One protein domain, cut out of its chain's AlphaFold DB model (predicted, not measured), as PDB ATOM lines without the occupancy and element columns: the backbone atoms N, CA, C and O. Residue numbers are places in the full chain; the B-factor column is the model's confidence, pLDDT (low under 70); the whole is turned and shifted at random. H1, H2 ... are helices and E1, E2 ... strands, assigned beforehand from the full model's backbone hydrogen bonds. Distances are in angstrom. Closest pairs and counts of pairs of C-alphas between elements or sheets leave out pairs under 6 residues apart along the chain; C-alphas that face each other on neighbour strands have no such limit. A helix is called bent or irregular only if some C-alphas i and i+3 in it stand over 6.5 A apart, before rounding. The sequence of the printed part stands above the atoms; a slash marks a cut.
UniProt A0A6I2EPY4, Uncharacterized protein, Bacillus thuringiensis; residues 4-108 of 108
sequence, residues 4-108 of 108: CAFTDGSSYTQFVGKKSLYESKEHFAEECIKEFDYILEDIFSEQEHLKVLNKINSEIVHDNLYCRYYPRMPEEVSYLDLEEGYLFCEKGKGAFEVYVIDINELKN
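AT A GLANCE: This is residues 4 to 108 of the 108 residues of an uncharacterized protein of Bacillus thuringiensis (UniProt A0A6I2EPY4). One strongly curled sheet of five strands folds back on itself like part of a barrel, leaves E1 E2 and E3 E4 facing each other across the hinge E5. Kinked H1 covers E2, H2 packs on H1, and H3 lies far from both, in the loop between E3 and E4. The printed part has 105 residues, with four named helices and five named strands in the order E1 E2 H1 H2 E3 H3 E4 E5 H4, class mixed; the sheet, E1 E2 E5 E3 E4, is antiparallel. It is compact, radius of gyration of the C-alphas 14.2 A, spanning 40 by 31 by 21 A.

HOW THE PARTS SIT: Start at hairpin E1, residues 4 to 7, and E2, residues 12 to 18: N 4 and O 16 are 2.8 A apart, within hydrogen-bond range. So are N 15 and O 101, 3.0 A, from E2 to E5, residues 96 to 102; N 62 and O 100, 2.8 A, from E5 to E3, residues 62 to 70; and N 70 and O 85, 2.8 A, from E3 to E4, residues 85 to 89. H1, residues 25 to 43, is on the sheet at a height of 9.0 A, over E2 and, only just, E1 and E5 with 3 C-alphas each; its closest C-alphas to E2 are Cys 32 and Phe 15, 6.9 A. E2, H1, H2, residues 46 to 55, and E3 form a split strand-helix-strand unit, two strands of one sheet that are not neighbours, joined through helices, with E5 between them in the sheet and a right-handed crossover. In the helical hairpin, H1 touches H2 with residues 33 to 41 alone, a shallow tilt of 13 degrees, opposite ways; the closest C-alphas are Glu 41 and His 49, 6.0 A. H4, residues 103 to 107, only grazes the sheet with residues 103 to 105 and only just touches H2, with 3 pairs of C-alphas within 8 A, the closest Leu 106 and Val 52, 5.9 A. H3, residues 75 to 80, touches no helix and is not on the sheet. Each O i to N i+4 pair is within hydrogen-bond range in H4, 13 of 15 in H1, 4 of 6 in H2 and 0 of 2 in H3, where 2 of 3 O i to N i+3 pairs are.

IN THESE COORDINATES: Find C-alpha 4 at (119.677, 143.122, 80.568), where E1 begins, and C-alpha 107 at (130.194, 129.542, 89.077), where H4 ends. H1 runs 22.8 A, kinked by 68 degrees near residue 37; H1 and H3 are irregular, with C-alphas 35 and 38 7.9 A apart and 76 and 79 7.7 A apart. E3 runs 22.2 A, bending by 60 degrees at residue 65; E5 runs 18.3 A and E2 17.8 A.

THE WHOLE: The two C-alphas farthest apart, Gln 47 and Lys 93, are 43.8 A apart. The printed part has no cut, and no link is long. Mean pLDDT of the printed part is 94.4; look for low confidence at residue 108, the one under 70.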
ATOM      1  N   CYS A   4     119.609 142.510  79.238       94.69
ATOM      2  CA  CYS A   4     119.677 143.122  80.568       94.69
ATOM      3  C   CYS A   4     120.255 142.149  81.605       94.69
ATOM      4  O   CYS A   4     119.978 140.950  81.547       94.69
ATOM      5  N   ALA A   5     121.007 142.667  82.576       95.62
ATOM      6  CA  ALA A   5     121.428 141.919  83.754       95.62
ATOM      7  C   ALA A   5     120.387 142.079  84.874       95.62
ATOM      8  O   ALA A   5     120.113 143.186  85.334       95.62
ATOM      9  N   PHE A   6     119.782 140.973  85.295       95.75
ATOM     10  CA  PHE A   6     118.832 140.927  86.405       95.75
ATOM     11  C   PHE A   6     119.581 140.867  87.739       95.75
ATOM     12  O   PHE A   6     120.717 140.392  87.807       95.75
ATOM     13  N   THR A   7     118.931 141.342  88.803       93.88
ATOM     14  CA  THR A   7     119.489 141.396  90.157       93.88
ATOM     15  C   THR A   7     118.451 141.011  91.210       93.88
ATOM     16  O   THR A   7     117.253 141.232  91.028       93.88
ATOM     17  N   ASP A   8     118.926 140.475  92.332       92.56
ATOM     18  CA  ASP A   8     118.164 140.302  93.572       92.56
ATOM     19  C   ASP A   8     118.285 141.507  94.531       92.56
ATOM     20  O   ASP A   8     117.889 141.422  95.691       92.56
ATOM     21  N   GLY A   9     118.849 142.626  94.067       90.50
ATOM     22  CA  GLY A   9     119.095 143.831  94.862       90.50
ATOM     23  C   GLY A   9     120.423 143.812  95.624       90.50
ATOM     24  O   GLY A   9     120.790 144.820  96.219       90.50
ATOM     25  N   SER A  10     121.156 142.696  95.606       89.94
ATOM     26  CA  SER A  10     122.499 142.584  96.194       89.94
ATOM     27  C   SER A  10     123.557 142.147  95.183       89.94
ATOM     28  O   SER A  10     124.718 142.528  95.306       89.94
ATOM     29  N   SER A  11     123.181 141.342  94.191       92.19
ATOM     30  CA  SER A  11     124.092 140.806  93.181       92.19
ATOM     31  C   SER A  11     123.392 140.596  91.842       92.19
ATOM     32  O   SER A  11     122.160 140.573  91.768       92.19
ATOM     33  N   TYR A  12     124.168 140.456  90.766       95.00
ATOM     34  CA  TYR A  12     123.625 140.025  89.483       95.00
ATOM     35  C   TYR A  12     123.295 138.535  89.526       95.00
ATOM     36  O   TYR A  12     124.090 137.719  89.999       95.00
ATOM     37  N   THR A  13     122.128 138.185  89.000       95.69
ATOM     38  CA  THR A  13     121.587 136.826  89.065       95.69
ATOM     39  C   THR A  13     121.473 136.181  87.691       95.69
ATOM     40  O   THR A  13     121.789 135.001  87.543       95.69
ATOM     41  N   GLN A  14     121.054 136.929  86.668       97.50
ATOM     42  CA  GLN A  14     120.904 136.406  85.311       97.50
ATOM     43  C   GLN A  14     121.237 137.446  84.245       97.50
ATOM     44  O   GLN A  14     121.006 138.636  84.441       97.50
ATOM     45  N   PHE A  15     121.658 136.982  83.071       97.62
ATOM     46  CA  PHE A  15     121.574 137.762  81.836       97.62
ATOM     47  C   PHE A  15     120.330 137.345  81.062       97.62
ATOM     48  O   PHE A  15     120.099 136.155  80.851       97.62
ATOM     49  N   VAL A  16     119.516 138.318  80.660       98.19
ATOM     50  CA  VAL A  16     118.194 138.090  80.072       98.19
ATOM     51  C   VAL A  16     118.049 138.901  78.793       98.19
ATOM     52  O   VAL A  16     118.207 140.119  78.807       98.19
ATOM     53  N   GLY A  17     117.690 138.243  77.694       97.75
ATOM     54  CA  GLY A  17     117.448 138.896  76.408       97.75
ATOM     55  C   GLY A  17     116.116 138.499  75.796       97.75
ATOM     56  O   GLY A  17     115.665 137.360  75.931       97.75
ATOM     57  N   LYS A  18     115.451 139.429  75.099       97.12
ATOM     58  CA  LYS A  18     114.190 139.116  74.412       97.12
ATOM     59  C   LYS A  18     114.470 138.187  73.234       97.12
ATOM     60  O   LYS A  18     115.069 138.596  72.245       97.12
ATOM     61  N   LYS A  19     113.943 136.962  73.292       97.19
ATOM     62  CA  LYS A  19     114.266 135.878  72.351       97.19
ATOM     63  C   LYS A  19     114.089 136.261  70.881       97.19
ATOM     64  O   LYS A  19     114.885 135.865  70.045       97.19
ATOM     65  N   SER A  20     113.075 137.066  70.558       96.56
ATOM     66  CA  SER A  20     112.790 137.496  69.180       96.56
ATOM     67  C   SER A  20     113.853 138.403  68.548       96.56
ATOM     68  O   SER A  20     113.696 138.767  67.388       96.56
ATOM     69  N   LEU A  21     114.846 138.857  69.315       97.06
ATOM     70  CA  LEU A  21     115.920 139.737  68.846       97.06
ATOM     71  C   LEU A  21     117.209 138.976  68.522       97.06
ATOM     72  O   LEU A  21     118.136 139.564  67.981       97.06
ATOM     73  N   TYR A  22     117.244 137.676  68.815       97.38
ATOM     74  CA  TYR A  22     118.401 136.822  68.593       97.38
ATOM     75  C   TYR A  22     118.066 135.745  67.573       97.38
ATOM     76  O   TYR A  22     116.976 135.173  67.566       97.38
ATOM     77  N   GLU A  23     119.032 135.453  66.714       97.00
ATOM     78  CA  GLU A  23     118.892 134.436  65.667       97.00
ATOM     79  C   GLU A  23     118.927 133.016  66.248       97.00
ATOM     80  O   GLU A  23     118.338 132.089  65.693       97.00
ATOM     81  N   SER A  24     119.620 132.840  67.374       97.88
ATOM     82  CA  SER A  24     119.814 131.558  68.041       97.88
ATOM     83  C   SER A  24     120.235 131.752  69.502       97.88
ATOM     84  O   SER A  24     120.549 132.865  69.931       97.88
ATOM     85  N   LYS A  25     120.279 130.650  70.262       98.31
ATOM     86  CA  LYS A  25     120.894 130.625  71.598       98.31
ATOM     87  C   LYS A  25     122.377 131.009  71.552       98.31
ATOM     88  O   LYS A  25     122.843 131.698  72.446       98.31
ATOM     89  N   GLU A  26     123.087 130.593  70.504       98.12
ATOM     90  CA  GLU A  26     124.508 130.908  70.321       98.12
ATOM     91  C   GLU A  26     124.713 132.410  70.108       98.12
ATOM     92  O   GLU A  26     125.503 133.028  70.808       98.12
ATOM     93  N   HIS A  27     123.909 133.025  69.233       97.75
ATOM     94  CA  HIS A  27     123.949 134.472  69.018       97.75
ATOM     95  C   HIS A  27     123.664 135.231  70.326       97.75
ATOM     96  O   HIS A  27     124.361 136.184  70.649       97.75
ATOM     97  N   PHE A  28     122.697 134.786  71.135       98.12
ATOM     98  CA  PHE A  28     122.465 135.388  72.450       98.12
ATOM     99  C   PHE A  28     123.667 135.253  73.398       98.12
ATOM    100  O   PHE A  28     124.029 136.228  74.049       98.12
ATOM    101  N   ALA A  29     124.296 134.077  73.464       97.69
ATOM    102  CA  ALA A  29     125.482 133.849  74.287       97.69
ATOM    103  C   ALA A  29     126.646 134.780  73.893       97.69
ATOM    104  O   ALA A  29     127.259 135.398  74.763       97.69
ATOM    105  N   GLU A  30     126.896 134.947  72.592       97.06
ATOM    106  CA  GLU A  30     127.907 135.875  72.075       97.06
ATOM    107  C   GLU A  30     127.611 137.334  72.456       97.06
ATOM    108  O   GLU A  30     128.516 138.063  72.863       97.06
ATOM    109  N   GLU A  31     126.352 137.768  72.352       97.44
ATOM    110  CA  GLU A  31     125.947 139.126  72.735       97.44
ATOM    111  C   GLU A  31     126.042 139.350  74.255       97.44
ATOM    112  O   GLU A  31     126.467 140.422  74.680       97.44
ATOM    113  N   CYS A  32     125.737 138.339  75.081       97.00
ATOM    114  CA  CYS A  32     125.953 138.395  76.533       97.00
ATOM    115  C   CYS A  32     127.422 138.641  76.887       97.00
ATOM    116  O   CYS A  32     127.700 139.463  77.756       97.00
ATOM    117  N   ILE A  33     128.352 137.943  76.225       95.88
ATOM    118  CA  ILE A  33     129.790 138.140  76.451       95.88
ATOM    119  C   ILE A  33     130.180 139.575  76.091       95.88
ATOM    120  O   ILE A  33     130.824 140.243  76.889       95.88
ATOM    121  N   LYS A  34     129.766 140.068  74.918       95.38
ATOM    122  CA  LYS A  34     130.124 141.421  74.458       95.38
ATOM    123  C   LYS A  34     129.607 142.515  75.389       95.38
ATOM    124  O   LYS A  34     130.343 143.456  75.669       95.38
ATOM    125  N   GLU A  35     128.355 142.407  75.829       95.81
ATOM    126  CA  GLU A  35     127.726 143.443  76.648       95.81
ATOM    127  C   GLU A  35     128.196 143.384  78.105       95.81
ATOM    128  O   GLU A  35     128.424 144.425  78.712       95.81
ATOM    129  N   PHE A  36     128.357 142.188  78.681       95.38
ATOM    130  CA  PHE A  36     128.532 142.019  80.128       95.38
ATOM    131  C   PHE A  36     129.893 141.471  80.553       95.38
ATOM    132  O   PHE A  36     130.031 141.044  81.699       95.38
ATOM    133  N   ASP A  37     130.911 141.529  79.691       94.62
ATOM    134  CA  ASP A  37     132.275 141.119  80.050       94.62
ATOM    135  C   ASP A  37     132.760 141.808  81.332       94.62
ATOM    136  O   ASP A  37     133.240 141.158  82.253       94.62
ATOM    137  N   TYR A  38     132.495 143.113  81.463       92.12
ATOM    138  CA  TYR A  38     132.859 143.895  82.647       92.12
ATOM    139  C   TYR A  38     132.157 143.422  83.934       92.12
ATOM    140  O   TYR A  38     132.719 143.534  85.020       92.12
ATOM    141  N   ILE A  39     130.927 142.897  83.835       93.00
ATOM    142  CA  ILE A  39     130.217 142.303  84.979       93.00
ATOM    143  C   ILE A  39     130.881 140.978  85.345       93.00
ATOM    144  O   ILE A  39     131.048 140.665  86.521       93.00
ATOM    145  N   LEU A  40     131.259 140.186  84.343       92.81
ATOM    146  CA  LEU A  40     131.945 138.919  84.559       92.81
ATOM    147  C   LEU A  40     133.332 139.138  85.186       92.81
ATOM    148  O   LEU A  40     133.692 138.403  86.102       92.81
ATOM    149  N   GLU A  41     134.081 140.155  84.762       93.12
ATOM    150  CA  GLU A  41     135.364 140.534  85.372       93.12
ATOM    151  C   GLU A  41     135.223 140.971  86.841       93.12
ATOM    152  O   GLU A  41     136.117 140.716  87.643       93.12
ATOM    153  N   ASP A  42     134.107 141.610  87.212       91.38
ATOM    154  CA  ASP A  42     133.845 142.040  88.594       91.38
ATOM    155  C   ASP A  42     133.430 140.870  89.505       91.38
ATOM    156  O   ASP A  42     133.808 140.805  90.676       91.38
ATOM    157  N   ILE A  43     132.665 139.912  88.969       91.44
ATOM    158  CA  ILE A  43     132.134 138.776  89.740       91.44
ATOM    159  C   ILE A  43     133.167 137.652  89.912       91.44
ATOM    160  O   ILE A  43     133.141 136.952  90.931       91.44
ATOM    161  N   PHE A  44     134.038 137.433  88.927       91.56
ATOM    162  CA  PHE A  44     134.944 136.284  88.871       91.56
ATOM    163  C   PHE A  44     136.409 136.712  88.979       91.56
ATOM    164  O   PHE A  44     136.804 137.756  88.472       91.56
ATOM    165  N   SER A  45     137.262 135.886  89.598       89.88
ATOM    166  CA  SER A  45     138.708 136.144  89.543       89.88
ATOM    167  C   SER A  45     139.235 136.037  88.105       89.88
ATOM    168  O   SER A  45     138.663 135.321  87.287       89.88
ATOM    169  N   GLU A  46     140.374 136.664  87.800       88.62
ATOM    170  CA  GLU A  46     140.976 136.658  86.450       88.62
ATOM    171  C   GLU A  46     141.111 135.239  85.849       88.62
ATOM    172  O   GLU A  46     140.847 135.011  84.670       88.62
ATOM    173  N   GLN A  47     141.468 134.241  86.670       85.25
ATOM    174  CA  GLN A  47     141.589 132.847  86.217       85.25
ATOM    175  C   GLN A  47     140.238 132.152  85.987       85.25
ATOM    176  O   GLN A  47     140.167 131.190  85.217       85.25
ATOM    177  N   GLU A  48     139.186 132.576  86.682       91.44
ATOM    178  CA  GLU A  48     137.828 132.048  86.537       91.44
ATOM    179  C   GLU A  48     137.103 132.712  85.372       91.44
ATOM    180  O   GLU A  48     136.431 132.017  84.615       91.44
ATOM    181  N   HIS A  49     137.316 134.011  85.169       92.38
ATOM    182  CA  HIS A  49     136.739 134.796  84.082       92.38
ATOM    183  C   HIS A  49     136.977 134.145  82.715       92.38
ATOM    184  O   HIS A  49     136.022 133.829  82.006       92.38
ATOM    185  N   LEU A  50     138.223 133.775  82.398       90.19
ATOM    186  CA  LEU A  50     138.538 133.067  81.150       90.19
ATOM    187  C   LEU A  50     137.818 131.714  81.018       90.19
ATOM    188  O   LEU A  50     137.477 131.296  79.910       90.19
ATOM    189  N   LYS A  51     137.585 130.994  82.121       91.69
ATOM    190  CA  LYS A  51     136.829 129.728  82.087       91.69
ATOM    191  C   LYS A  51     135.344 129.984  81.857       91.69
ATOM    192  O   LYS A  51     134.725 129.247  81.095       91.69
ATOM    193  N   VAL A  52     134.802 131.029  82.478       93.88
ATOM    194  CA  VAL A  52     133.409 131.453  82.325       93.88
ATOM    195  C   VAL A  52     133.125 131.875  80.888       93.88
ATOM    196  O   VAL A  52     132.151 131.398  80.313       93.88
ATOM    197  N   LEU A  53     134.008 132.661  80.266       93.44
ATOM    198  CA  LEU A  53     133.865 133.050  78.860       93.44
ATOM    199  C   LEU A  53     133.773 131.839  77.924       93.44
ATOM    200  O   LEU A  53     132.946 131.820  77.021       93.44
ATOM    201  N   ASN A  54     134.563 130.791  78.176       91.38
ATOM    202  CA  ASN A  54     134.498 129.548  77.400       91.38
ATOM    203  C   ASN A  54     133.254 128.692  77.707       91.38
ATOM    204  O   ASN A  54     132.905 127.807  76.924       91.38
ATOM    205  N   LYS A  55     132.612 128.907  78.860       94.25
ATOM    206  CA  LYS A  55     131.401 128.191  79.275       94.25
ATOM    207  C   LYS A  55     130.130 128.806  78.685       94.25
ATOM    208  O   LYS A  55     129.142 128.098  78.512       94.25
ATOM    209  N   ILE A  56     130.147 130.101  78.385       96.06
ATOM    210  CA  ILE A  56     129.010 130.798  77.787       96.06
ATOM    211  C   ILE A  56     128.868 130.371  76.319       96.06
ATOM    212  O   ILE A  56     129.628 130.791  75.455       96.06
ATOM    213  N   ASN A  57     127.889 129.507  76.058       96.69
ATOM    214  CA  ASN A  57     127.537 128.985  74.736       96.69
ATOM    215  C   ASN A  57     126.041 128.615  74.694       96.69
ATOM    216  O   ASN A  57     125.323 128.756  75.684       96.69
ATOM    217  N   SER A  58     125.547 128.107  73.569       97.19
ATOM    218  CA  SER A  58     124.134 127.727  73.424       97.19
ATOM    219  C   SER A  58     123.597 126.680  74.419       97.19
ATOM    220  O   SER A  58     122.379 126.638  74.617       97.19
ATOM    221  N   GLU A  59     124.438 125.859  75.056       97.06
ATOM    222  CA  GLU A  59     124.013 124.837  76.025       97.06
ATOM    223  C   GLU A  59     123.640 125.436  77.388       97.06
ATOM    224  O   GLU A  59     122.700 124.953  78.018       97.06
ATOM    225  N   ILE A  60     124.324 126.504  77.820       97.12
ATOM    226  CA  ILE A  60     124.031 127.201  79.089       97.12
ATOM    227  C   ILE A  60     122.851 128.178  78.967       97.12
ATOM    228  O   ILE A  60     122.382 128.740  79.956       97.12
ATOM    229  N   VAL A  61     122.375 128.415  77.741       98.25
ATOM    230  CA  VAL A  61     121.259 129.321  77.472       98.25
ATOM    231  C   VAL A  61     119.931 128.593  77.657       98.25
ATOM    232  O   VAL A  61     119.514 127.743  76.856       98.25
ATOM    233  N   HIS A  62     119.199 129.018  78.677       98.06
ATOM    234  CA  HIS A  62     117.837 128.585  78.950       98.06
ATOM    235  C   HIS A  62     116.837 129.304  78.050       98.06
ATOM    236  O   HIS A  62     116.983 130.482  77.717       98.06
ATOM    237  N   ASP A  63     115.797 128.581  77.654       96.62
ATOM    238  CA  ASP A  63     114.670 129.092  76.882       96.62
ATOM    239  C   ASP A  63     113.334 128.668  77.507       96.62
ATOM    240  O   ASP A  63     113.288 128.126  78.607       96.62
ATOM    241  N   ASN A  64     112.224 128.961  76.821       95.62
ATOM    242  CA  ASN A  64     110.858 128.715  77.306       95.62
ATOM    243  C   ASN A  64     110.502 129.468  78.604       95.62
ATOM    244  O   ASN A  64     109.508 129.151  79.258       95.62
ATOM    245  N   LEU A  65     111.271 130.508  78.929       97.75
ATOM    246  CA  LEU A  65     111.015 131.459  80.005       97.75
ATOM    247  C   LEU A  65     110.371 132.726  79.442       97.75
ATOM    248  O   LEU A  65     110.522 133.047  78.259       97.75
ATOM    249  N   TYR A  66     109.643 133.447  80.292       97.94
ATOM    250  CA  TYR A  66     108.905 134.637  79.887       97.94
ATOM    251  C   TYR A  66     109.141 135.788  80.856       97.94
ATOM    252  O   TYR A  66     109.102 135.609  82.072       97.94
ATOM    253  N   CYS A  67     109.289 136.990  80.308       97.38
ATOM    254  CA  CYS A  67     109.296 138.226  81.080       97.38
ATOM    255  C   CYS A  67     108.099 139.101  80.721       97.38
ATOM    256  O   CYS A  67     107.515 139.000  79.636       97.38
ATOM    257  N   ARG A  68     107.753 140.000  81.639       96.25
ATOM    258  CA  ARG A  68     106.788 141.076  81.423       96.25
ATOM    259  C   ARG A  68     107.360 142.372  81.971       96.25
ATOM    260  O   ARG A  68     108.001 142.369  83.018       96.25
ATOM    261  N   TYR A  69     107.113 143.463  81.255       95.00
ATOM    262  CA  TYR A  69     107.404 144.802  81.745       95.00
ATOM    263  C   TYR A  69     106.311 145.273  82.708       95.00
ATOM    264  O   TYR A  69     105.118 145.168  82.405       95.00
ATOM    265  N   TYR A  70     106.734 145.809  83.842       94.44
ATOM    266  CA  TYR A  70     105.905 146.397  84.875       94.44
ATOM    267  C   TYR A  70     106.218 147.898  84.937       94.44
ATOM    268  O   TYR A  70     107.281 148.260  85.434       94.44
ATOM    269  N   PRO A  71     105.306 148.779  84.476       93.94
ATOM    270  CA  PRO A  71     105.472 150.237  84.588       93.94
ATOM    271  C   PRO A  71     105.332 150.737  86.035       93.94
ATOM    272  O   PRO A  71     105.468 151.920  86.318       93.94
ATOM    273  N   ARG A  72     104.962 149.835  86.945       94.50
ATOM    274  CA  ARG A  72     105.018 150.013  88.385       94.50
ATOM    275  C   ARG A  72     105.349 148.660  88.988       94.50
ATOM    276  O   ARG A  72     104.574 147.718  88.795       94.50
ATOM    277  N   MET A  73     106.484 148.563  89.670       93.88
ATOM    278  CA  MET A  73     106.906 147.303  90.269       93.88
ATOM    279  C   MET A  73     105.896 146.807  91.321       93.88
ATOM    280  O   MET A  73     105.342 147.613  92.077       93.88
ATOM    281  N   PRO A  74     105.621 145.491  91.374       92.56
ATOM    282  CA  PRO A  74     104.856 144.883  92.459       92.56
ATOM    283  C   PRO A  74     105.492 145.147  93.831       92.56
ATOM    284  O   PRO A  74     106.714 145.150  93.961       92.56
ATOM    285  N   GLU A  75     104.674 145.296  94.876       92.12
ATOM    286  CA  GLU A  75     105.171 145.539  96.244       92.12
ATOM    287  C   GLU A  75     106.082 144.416  96.760       92.12
ATOM    288  O   GLU A  75     107.006 144.675  97.529       92.12
ATOM    289  N   GLU A  76     105.870 143.184  96.294       91.12
ATOM    290  CA  GLU A  76     106.681 142.006  96.628       91.12
ATOM    291  C   GLU A  76     108.164 142.173  96.267       91.12
ATOM    292  O   GLU A  76     109.015 141.587  96.928       91.12
ATOM    293  N   VAL A  77     108.479 143.000  95.263       89.56
ATOM    294  CA  VAL A  77     109.853 143.300  94.825       89.56
ATOM    295  C   VAL A  77     110.286 144.728  95.171       89.56
ATOM    296  O   VAL A  77     111.282 145.221  94.650       89.56
ATOM    297  N   SER A  78     109.565 145.403  96.075       88.25
ATOM    298  CA  SER A  78     109.891 146.769  96.522       88.25
ATOM    299  C   SER A  78     111.292 146.908  97.125       88.25
ATOM    300  O   SER A  78     111.869 147.989  97.076       88.25
ATOM    301  N   TYR A  79     111.870 145.818  97.638       89.06
ATOM    302  CA  TYR A  79     113.237 145.792  98.161       89.06
ATOM    303  C   TYR A  79     114.312 146.067  97.093       89.06
ATOM    304  O   TYR A  79     115.447 146.360  97.457       89.06
ATOM    305  N   LEU A  80     113.969 145.977  95.802       90.31
ATOM    306  CA  LEU A  80     114.866 146.318  94.693       90.31
ATOM    307  C   LEU A  80     114.999 147.833  94.465       90.31
ATOM    308  O   LEU A  80     115.854 148.234  93.685       90.31
ATOM    309  N   ASP A  81     114.153 148.659  95.096       88.75
ATOM    310  CA  ASP A  81     114.100 150.120  94.902       88.75
ATOM    311  C   ASP A  81     113.972 150.541  93.419       88.75
ATOM    312  O   ASP A  81     114.525 151.539  92.961       88.75
ATOM    313  N   LEU A  82     113.237 149.741  92.637       88.50
ATOM    314  CA  LEU A  82     112.943 149.992  91.226       88.50
ATOM    315  C   LEU A  82     111.514 150.520  91.070       88.50
ATOM    316  O   LEU A  82     110.558 149.879  91.509       88.50
ATOM    317  N   GLU A  83     111.346 151.653  90.385       91.56
ATOM    318  CA  GLU A  83     110.013 152.178  90.058       91.56
ATOM    319  C   GLU A  83     109.313 151.314  88.994       91.56
ATOM    320  O   GLU A  83     108.131 150.979  89.118       91.56
ATOM    321  N   GLU A  84     110.063 150.894  87.976       93.62
ATOM    322  CA  GLU A  84     109.606 150.099  86.838       93.62
ATOM    323  C   GLU A  84     110.692 149.124  86.371       93.62
ATOM    324  O   GLU A  84     111.873 149.283  86.680       93.62
ATOM    325  N   GLY A  85     110.308 148.098  85.610       93.38
ATOM    326  CA  GLY A  85     111.274 147.167  85.028       93.38
ATOM    327  C   GLY A  85     110.658 145.856  84.565       93.38
ATOM    328  O   GLY A  85     109.463 145.772  84.288       93.38
ATOM    329  N   TYR A  86     111.485 144.824  84.435       94.75
ATOM    330  CA  TYR A  86     111.076 143.519  83.919       94.75
ATOM    331  C   TYR A  86     111.158 142.463  85.012       94.75
ATOM    332  O   TYR A  86     112.139 142.408  85.742       94.75
ATOM    333  N   LEU A  87     110.149 141.596  85.084       95.19
ATOM    334  CA  LEU A  87     110.158 140.429  85.965       95.19
ATOM    335  C   LEU A  87     109.846 139.170  85.166       95.19
ATOM    336  O   LEU A  87     109.097 139.217  84.179       95.19
ATOM    337  N   PHE A  88     110.387 138.040  85.619       96.44
ATOM    338  CA  PHE A  88     109.939 136.731  85.161       96.44
ATOM    339  C   PHE A  88     108.457 136.529  85.490       96.44
ATOM    340  O   PHE A  88     107.942 137.025  86.493       96.44
ATOM    341  N   CYS A  89     107.745 135.837  84.610       96.25
ATOM    342  CA  CYS A  89     106.319 135.586  84.763       96.25
ATOM    343  C   CYS A  89     105.896 134.320  84.019       96.25
ATOM    344  O   CYS A  89     106.627 133.802  83.176       96.25
ATOM    345  N   GLU A  90     104.677 133.851  84.282       97.06
ATOM    346  CA  GLU A  90     104.064 132.834  83.434       97.06
ATOM    347  C   GLU A  90     103.654 133.396  82.067       97.06
ATOM    348  O   GLU A  90     103.349 134.587  81.901       97.06
ATOM    349  N   LYS A  91     103.578 132.499  81.080       97.25
ATOM    350  CA  LYS A  91     103.055 132.814  79.753       97.25
ATOM    351  C   LYS A  91     101.641 133.386  79.865       97.25
ATOM    352  O   LYS A  91     100.742 132.777  80.433       97.25
ATOM    353  N   GLY A  92     101.419 134.542  79.252       95.62
ATOM    354  CA  GLY A  92     100.119 135.199  79.281       95.62
ATOM    355  C   GLY A  92     100.121 136.543  78.566       95.62
ATOM    356  O   GLY A  92     101.053 136.886  77.839       95.62
ATOM    357  N   LYS A  93      99.059 137.326  78.772       95.44
ATOM    358  CA  LYS A  93      98.916 138.643  78.142       95.44
ATOM    359  C   LYS A  93     100.088 139.554  78.529       95.44
ATOM    360  O   LYS A  93     100.349 139.766  79.709       95.44
ATOM    361  N   GLY A  94     100.771 140.097  77.521       94.25
ATOM    362  CA  GLY A  94     101.915 140.999  77.699       94.25
ATOM    363  C   GLY A  94     103.232 140.313  78.077       94.25
ATOM    364  O   GLY A  94     104.233 141.006  78.220       94.25
ATOM    365  N   ALA A  95     103.248 138.986  78.232       97.44
ATOM    366  CA  ALA A  95     104.480 138.228  78.411       97.44
ATOM    367  C   ALA A  95     105.185 138.021  77.060       97.44
ATOM    368  O   ALA A  95     104.527 137.846  76.031       97.44
ATOM    369  N   PHE A  96     106.513 138.004  77.065       96.88
ATOM    370  CA  PHE A  96     107.334 137.699  75.894       96.88
ATOM    371  C   PHE A  96     108.416 136.681  76.249       96.88
ATOM    372  O   PHE A  96     108.921 136.686  77.369       96.88
ATOM    373  N   GLU A  97     108.751 135.809  75.295       97.62
ATOM    374  CA  GLU A  97     109.802 134.807  75.484       97.62
ATOM    375  C   GLU A  97     111.177 135.466  75.609       97.62
ATOM    376  O   GLU A  97     111.496 136.427  74.896       97.62
ATOM    377  N   VAL A  98     111.996 134.904  76.490       98.38
ATOM    378  CA  VAL A  98     113.366 135.344  76.740       98.38
ATOM    379  C   VAL A  98     114.344 134.179  76.663       98.38
ATOM    380  O   VAL A  98     113.975 133.023  76.885       98.38
ATOM    381  N   TYR A  99     115.588 134.509  76.334       98.56
ATOM    382  CA  TYR A  99     116.742 133.675  76.629       98.56
ATOM    383  C   TYR A  99     117.377 134.126  77.940       98.56
ATOM    384  O   TYR A  99     117.337 135.315  78.267       98.56
ATOM    385  N   VAL A 100     117.920 133.169  78.694       98.38
ATOM    386  CA  VAL A 100     118.464 133.403  80.034       98.38
ATOM    387  C   VAL A 100     119.771 132.642  80.219       98.38
ATOM    388  O   VAL A 100     119.837 131.461  79.897       98.38
ATOM    389  N   ILE A 101     120.785 133.301  80.773       98.19
ATOM    390  CA  ILE A 101     121.972 132.652  81.350       98.19
ATOM    391  C   ILE A 101     121.930 132.885  82.860       98.19
ATOM    392  O   ILE A 101     121.861 134.035  83.297       98.19
ATOM    393  N   ASP A 102     121.962 131.808  83.648       97.00
ATOM    394  CA  ASP A 102     122.047 131.886  85.110       97.00
ATOM    395  C   ASP A 102     123.511 132.029  85.550       97.00
ATOM    396  O   ASP A 102     124.358 131.185  85.250       97.00
ATOM    397  N   ILE A 103     123.822 133.101  86.282       94.94
ATOM    398  CA  ILE A 103     125.192 133.393  86.725       94.94
ATOM    399  C   ILE A 103     125.694 132.344  87.728       94.94
ATOM    400  O   ILE A 103     126.892 132.062  87.779       94.94
ATOM    401  N   ASN A 104     124.816 131.715  88.511       92.62
ATOM    402  CA  ASN A 104     125.224 130.648  89.425       92.62
ATOM    403  C   ASN A 104     125.638 129.381  88.683       92.62
ATOM    404  O   ASN A 104     126.502 128.649  89.165       92.62
ATOM    405  N   GLU A 105     125.082 129.126  87.501       94.50
ATOM    406  CA  GLU A 105     125.560 128.032  86.662       94.50
ATOM    407  C   GLU A 105     126.951 128.323  86.108       94.50
ATOM    408  O   GLU A 105     127.710 127.386  85.912       94.50
ATOM    409  N   LEU A 106     127.338 129.589  85.932       91.62
ATOM    410  CA  LEU A 106     128.697 129.959  85.519       91.62
ATOM    411  C   LEU A 106     129.742 129.746  86.630       91.62
ATOM    412  O   LEU A 106     130.910 129.525  86.323       91.62
ATOM    413  N   LYS A 107     129.325 129.772  87.904       84.94
ATOM    414  CA  LYS A 107     130.194 129.542  89.077       84.94
ATOM    415  C   LYS A 107     130.536 128.067  89.325       84.94
ATOM    416  O   LYS A 107     131.534 127.794  89.986       84.94
ATOM    417  N   ASN A 108     129.698 127.141  88.850       68.75
ATOM    418  CA  ASN A 108     129.830 125.690  89.069       68.75
ATOM    419  C   ASN A 108     130.493 124.970  87.890       68.75
ATOM    420  O   ASN A 108     130.970 123.834  88.083       68.75
TER     421      ASN A 108